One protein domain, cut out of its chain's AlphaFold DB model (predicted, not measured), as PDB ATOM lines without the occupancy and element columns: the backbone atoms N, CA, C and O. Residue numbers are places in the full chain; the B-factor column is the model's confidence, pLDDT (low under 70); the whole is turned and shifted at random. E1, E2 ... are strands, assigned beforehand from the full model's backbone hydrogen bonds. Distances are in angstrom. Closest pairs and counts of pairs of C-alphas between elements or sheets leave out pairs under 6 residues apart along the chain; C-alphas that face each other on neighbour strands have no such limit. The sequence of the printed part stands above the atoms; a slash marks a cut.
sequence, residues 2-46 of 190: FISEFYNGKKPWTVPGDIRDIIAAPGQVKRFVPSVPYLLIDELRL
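AT A GLANCE: This is residues 2 to 46 of the 190 residues of the protein "Putative transposase, YhgA-like" of Euryarchaeota archaeon ADurb.Bin294 (UniProt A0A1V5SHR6). The model has little regular structure: two short strands, E1 and E2, lie side by side in a small parallel sheet at one end, and a long open loop, residues 8 to 37, leaves E1, reaches out to the other end near Gln 28 and folds back to E2. The printed part has 45 residues with no named helix and two named strands, E1 then E2. The class is all strand, with only 10 of the 45 residues in named elements. The whole is loose and flat, with a radius of gyration of the C-alphas of 12.8 A and spans of 38 by 22 by 10 A.

IN THESE COORDINATES: E1, residues 3 to 7, is 13.1 A long and begins at C-alpha 3 (185.814, 134.627, 227.200). E2, residues 38 to 42, is 12.1 A long and ends at C-alpha 42 (177.797, 125.967, 219.546).

HOW THE PARTS SIT: E1 and E2 are parallel neighbours, with 19 degrees between their directions. C-alphas 4 and 39 face each other at 4.6 A. Within hydrogen-bond range are N 5 and O 39, 2.9 A, and N 39 and O 3, 2.8 A.

THE WHOLE: The C-alphas of Gln 28 and Leu 46, the two farthest apart, are 38.9 A apart. The link from E1 to E2 is long, 30 residues. The printed part has no cut. Mean pLDDT of the printed part is 83.9; residues 2, 43 and 46 are under 70.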
ATOM      1  N   PHE A   2     185.725 135.624 231.913       57.88
ATOM      2  CA  PHE A   2     185.806 134.452 231.033       57.88
ATOM      3  C   PHE A   2     185.444 134.896 229.617       57.88
ATOM      4  O   PHE A   2     184.561 135.739 229.463       57.88
ATOM      5  N   ILE A   3     186.137 134.371 228.607       76.25
ATOM      6  CA  ILE A   3     185.814 134.627 227.200       76.25
ATOM      7  C   ILE A   3     184.719 133.639 226.808       76.25
ATOM      8  O   ILE A   3     184.901 132.435 226.977       76.25
ATOM      9  N   SER A   4     183.586 134.141 226.322       78.62
ATOM     10  CA  SER A   4     182.516 133.330 225.740       78.62
ATOM     11  C   SER A   4     182.419 133.606 224.246       78.62
ATOM     12  O   SER A   4     182.278 134.767 223.861       78.62
ATOM     13  N   GLU A   5     182.449 132.560 223.427       78.94
ATOM     14  CA  GLU A   5     182.250 132.657 221.980       78.94
ATOM     15  C   GLU A   5     180.955 131.959 221.572       78.94
ATOM     16  O   GLU A   5     180.713 130.808 221.935       78.94
ATOM     17  N   PHE A   6     180.123 132.674 220.814       81.12
ATOM     18  CA  PHE A   6     178.883 132.159 220.249       81.12
ATOM     19  C   PHE A   6     179.086 131.835 218.768       81.12
ATOM     20  O   PHE A   6     179.545 132.686 218.005       81.12
ATOM     21  N   TYR A   7     178.740 130.613 218.369       80.25
ATOM     22  CA  TYR A   7     178.915 130.128 217.006       80.25
ATOM     23  C   TYR A   7     177.586 129.665 216.397       80.25
ATOM     24  O   TYR A   7     176.989 128.692 216.857       80.25
ATOM     25  N   ASN A   8     177.190 130.344 215.313       74.69
ATOM     26  CA  ASN A   8     176.015 130.058 214.481       74.69
ATOM     27  C   ASN A   8     176.446 129.748 213.029       74.69
ATOM     28  O   ASN A   8     176.135 130.464 212.077       74.69
ATOM     29  N   GLY A   9     177.300 128.740 212.848       77.56
ATOM     30  CA  GLY A   9     177.716 128.297 211.514       77.56
ATOM     31  C   GLY A   9     177.006 127.019 211.080       77.56
ATOM     32  O   GLY A   9     176.583 126.218 211.900       77.56
ATOM     33  N   LYS A  10     176.945 126.769 209.764       74.62
ATOM     34  CA  LYS A  10     176.237 125.611 209.167       74.62
ATOM     35  C   LYS A  10     176.822 124.232 209.503       74.62
ATOM     36  O   LYS A  10     176.226 123.216 209.157       74.62
ATOM     37  N   LYS A  11     178.024 124.171 210.078       81.75
ATOM     38  CA  LYS A  11     178.720 122.925 210.438       81.75
ATOM     39  C   LYS A  11     179.140 122.991 211.898       81.75
ATOM     40  O   LYS A  11     179.556 124.074 212.295       81.75
ATOM     41  N   PRO A  12     179.134 121.880 212.655       82.81
ATOM     42  CA  PRO A  12     179.556 121.886 214.053       82.81
ATOM     43  C   PRO A  12     180.953 122.479 214.235       82.81
ATOM     44  O   PRO A  12     181.839 122.264 213.400       82.81
ATOM     45  N   TRP A  13     181.166 123.186 215.339       87.69
ATOM     46  CA  TRP A  13     182.457 123.795 215.633       87.69
ATOM     47  C   TRP A  13     183.520 122.727 215.906       87.69
ATOM     48  O   TRP A  13     183.327 121.809 216.706       87.69
ATOM     49  N   THR A  14     184.667 122.833 215.242       87.06
ATOM     50  CA  THR A  14     185.748 121.830 215.325       87.06
ATOM     51  C   THR A  14     187.033 122.371 215.939       87.06
ATOM     52  O   THR A  14     187.947 121.592 216.206       87.06
ATOM     53  N   VAL A  15     187.115 123.680 216.187       88.38
ATOM     54  CA  VAL A  15     188.322 124.310 216.727       88.38
ATOM     55  C   VAL A  15     188.432 124.020 218.238       88.38
ATOM     56  O   VAL A  15     187.420 124.087 218.940       88.38
ATOM     57  N   PRO A  16     189.631 123.688 218.759       88.06
ATOM     58  CA  PRO A  16     189.855 123.445 220.185       88.06
ATOM     59  C   PRO A  16     189.444 124.617 221.084       88.06
ATOM     60  O   PRO A  16     189.655 125.773 220.724       88.06
ATOM     61  N   GLY A  17     188.922 124.312 222.278       88.44
ATOM     62  CA  GLY A  17     188.435 125.288 223.270       88.44
ATOM     63  C   GLY A  17     189.517 126.064 224.035       88.44
ATOM     64  O   GLY A  17     189.191 126.837 224.932       88.44
ATOM     65  N   ASP A  18     190.794 125.857 223.711       90.56
ATOM     66  CA  ASP A  18     191.918 126.645 224.215       90.56
ATOM     67  C   ASP A  18     192.791 127.072 223.033       90.56
ATOM     68  O   ASP A  18     193.199 126.253 222.203       90.56
ATOM     69  N   ILE A  19     193.104 128.367 222.971       87.81
ATOM     70  CA  ILE A  19     193.978 128.948 221.946       87.81
ATOM     71  C   ILE A  19     195.346 128.252 221.909       87.81
ATOM     72  O   ILE A  19     195.944 128.119 220.836       87.81
ATOM     73  N   ARG A  20     195.835 127.744 223.049       90.62
ATOM     74  CA  ARG A  20     197.079 126.965 223.130       90.62
ATOM     75  C   ARG A  20     197.134 125.821 222.125       90.62
ATOM     76  O   ARG A  20     198.203 125.560 221.574       90.62
ATOM     77  N   ASP A  21     196.012 125.144 221.920       90.00
ATOM     78  CA  ASP A  21     195.933 123.952 221.077       90.00
ATOM     79  C   ASP A  21     195.796 124.303 219.586       90.00
ATOM     80  O   ASP A  21     195.954 123.440 218.725       90.00
ATOM     81  N   ILE A  22     195.557 125.581 219.275       89.12
ATOM     82  CA  ILE A  22     195.500 126.129 217.915       89.12
ATOM     83  C   ILE A  22     196.897 126.572 217.450       89.12
ATOM     84  O   ILE A  22     197.250 126.429 216.278       89.12
ATOM     85  N   ILE A  23     197.711 127.124 218.357       88.50
ATOM     86  CA  ILE A  23     199.018 127.690 218.009       88.50
ATOM     87  C   ILE A  23     200.027 126.568 217.730       88.50
ATOM     88  O   ILE A  23     200.524 125.893 218.635       88.50
ATOM     89  N   ALA A  24     200.410 126.426 216.460       87.50
ATOM     90  CA  ALA A  24     201.465 125.518 216.021       87.50
ATOM     91  C   ALA A  24     202.861 126.040 216.420       87.50
ATOM     92  O   ALA A  24     203.598 126.610 215.616       87.50
ATOM     93  N   ALA A  25     203.228 125.854 217.689       87.56
ATOM     94  CA  ALA A  25     204.524 126.254 218.228       87.56
ATOM     95  C   ALA A  25     205.560 125.108 218.179       87.56
ATOM     96  O   ALA A  25     205.259 123.991 218.618       87.56
ATOM     97  N   PRO A  26     206.809 125.366 217.738       87.94
ATOM     98  CA  PRO A  26     207.907 124.409 217.854       87.94
ATOM     99  C   PRO A  26     208.147 123.977 219.307       87.94
ATOM    100  O   PRO A  26     208.016 124.776 220.237       87.94
ATOM    101  N   GLY A  27     208.568 122.724 219.518       87.56
ATOM    102  CA  GLY A  27     208.673 122.125 220.858       87.56
ATOM    103  C   GLY A  27     209.485 122.944 221.874       87.56
ATOM    104  O   GLY A  27     209.115 123.020 223.041       87.56
ATOM    105  N   GLN A  28     210.538 123.634 221.425       91.69
ATOM    106  CA  GLN A  28     211.418 124.454 222.269       91.69
ATOM    107  C   GLN A  28     210.702 125.658 222.910       91.69
ATOM    108  O   GLN A  28     211.041 126.061 224.028       91.69
ATOM    109  N   VAL A  29     209.696 126.206 222.218       91.06
ATOM    110  CA  VAL A  29     208.937 127.398 222.635       91.06
ATOM    111  C   VAL A  29     207.510 127.081 223.080       91.06
ATOM    112  O   VAL A  29     206.818 127.965 223.577       91.06
ATOM    113  N   LYS A  30     207.080 125.813 223.000       88.19
ATOM    114  CA  LYS A  30     205.724 125.372 223.372       88.19
ATOM    115  C   LYS A  30     205.333 125.748 224.810       88.19
ATOM    116  O   LYS A  30     204.174 126.041 225.071       88.19
ATOM    117  N   ARG A  31     206.308 125.825 225.728       90.12
ATOM    118  CA  ARG A  31     206.102 126.266 227.125       90.12
ATOM    119  C   ARG A  31     205.662 127.729 227.275       90.12
ATOM    120  O   ARG A  31     205.122 128.079 228.315       90.12
ATOM    121  N   PHE A  32     205.928 128.569 226.275       91.44
ATOM    122  CA  PHE A  32     205.592 129.995 226.288       91.44
ATOM    123  C   PHE A  32     204.249 130.290 225.615       91.44
ATOM    124  O   PHE A  32     203.811 131.436 225.612       91.44
ATOM    125  N   VAL A  33     203.584 129.274 225.053       91.38
ATOM    126  CA  VAL A  33     202.254 129.439 224.465       91.38
ATOM    127  C   VAL A  33     201.235 129.654 225.593       91.38
ATOM    128  O   VAL A  33     201.085 128.775 226.461       91.38
ATOM    129  N   PRO A  34     200.530 130.800 225.614       91.62
ATOM    130  CA  PRO A  34     199.539 131.078 226.643       91.62
ATOM    131  C   PRO A  34     198.372 130.092 226.531       91.62
ATOM    132  O   PRO A  34     197.959 129.736 225.431       91.62
ATOM    133  N   SER A  35     197.866 129.639 227.678       91.19
ATOM    134  CA  SER A  35     196.579 128.941 227.760       91.19
ATOM    135  C   SER A  35     195.504 129.995 227.956       91.19
ATOM    136  O   SER A  35     195.560 130.772 228.913       91.19
ATOM    137  N   VAL A  36     194.580 130.054 227.006       90.94
ATOM    138  CA  VAL A  36     193.438 130.963 227.011       90.94
ATOM    139  C   VAL A  36     192.214 130.114 226.674       90.94
ATOM    140  O   VAL A  36     191.817 130.036 225.509       90.94
ATOM    141  N   PRO A  37     191.650 129.416 227.675       89.38
ATOM    142  CA  PRO A  37     190.423 128.668 227.482       89.38
ATOM    143  C   PRO A  37     189.253 129.632 227.270       89.38
ATOM    144  O   PRO A  37     189.152 130.664 227.942       89.38
ATOM    145  N   TYR A  38     188.348 129.272 226.367       86.94
ATOM    146  CA  TYR A  38     187.106 129.998 226.123       86.94
ATOM    147  C   TYR A  38     185.899 129.065 226.240       86.94
ATOM    148  O   TYR A  38     185.971 127.861 225.986       86.94
ATOM    149  N   LEU A  39     184.772 129.632 226.664       84.00
ATOM    150  CA  LEU A  39     183.491 128.947 226.689       84.00
ATOM    151  C   LEU A  39     182.861 129.044 225.301       84.00
ATOM    152  O   LEU A  39     182.386 130.106 224.906       84.00
ATOM    153  N   LEU A  40     182.848 127.932 224.577       85.12
ATOM    154  CA  LEU A  40     182.164 127.826 223.295       85.12
ATOM    155  C   LEU A  40     180.681 127.499 223.495       85.12
ATOM    156  O   LEU A  40     180.336 126.498 224.127       85.12
ATOM    157  N   ILE A  41     179.821 128.298 222.873       80.56
ATOM    158  CA  ILE A  41     178.388 128.055 222.729       80.56
ATOM    159  C   ILE A  41     178.128 127.752 221.247       80.56
ATOM    160  O   ILE A  41     178.038 128.663 220.428       80.56
ATOM    161  N   ASP A  42     178.069 126.462 220.905       80.06
ATOM    162  CA  ASP A  42     177.797 125.967 219.546       80.06
ATOM    163  C   ASP A  42     176.304 125.653 219.401       80.06
ATOM    164  O   ASP A  42     175.810 124.682 219.982       80.06
ATOM    165  N   GLU A  43     175.595 126.475 218.628       69.50
ATOM    166  CA  GLU A  43     174.148 126.371 218.420       69.50
ATOM    167  C   GLU A  43     173.722 125.000 217.880       69.50
ATOM    168  O   GLU A  43     172.747 124.421 218.353       69.50
ATOM    169  N   LEU A  44     174.506 124.409 216.972       70.69
ATOM    170  CA  LEU A  44     174.193 123.101 216.385       70.69
ATOM    171  C   LEU A  44     174.315 121.950 217.390       70.69
ATOM    172  O   LEU A  44     173.754 120.875 217.176       70.69
ATOM    173  N   ARG A  45     175.079 122.142 218.469       71.94
ATOM    174  CA  ARG A  45     175.235 121.157 219.552       71.94
ATOM    175  C   ARG A  45     174.247 121.377 220.685       71.94
ATOM    176  O   ARG A  45     174.045 120.472 221.498       71.94
ATOM    177  N   LEU A  46     173.625 122.550 220.742       68.00
ATOM    178  CA  LEU A  46     172.550 122.834 221.672       68.00
ATOM    179  C   LEU A  46     171.281 122.131 221.187       68.00
ATOM    180  O   LEU A  46     170.408 122.707 220.547       68.00
TER     181      LEU A  46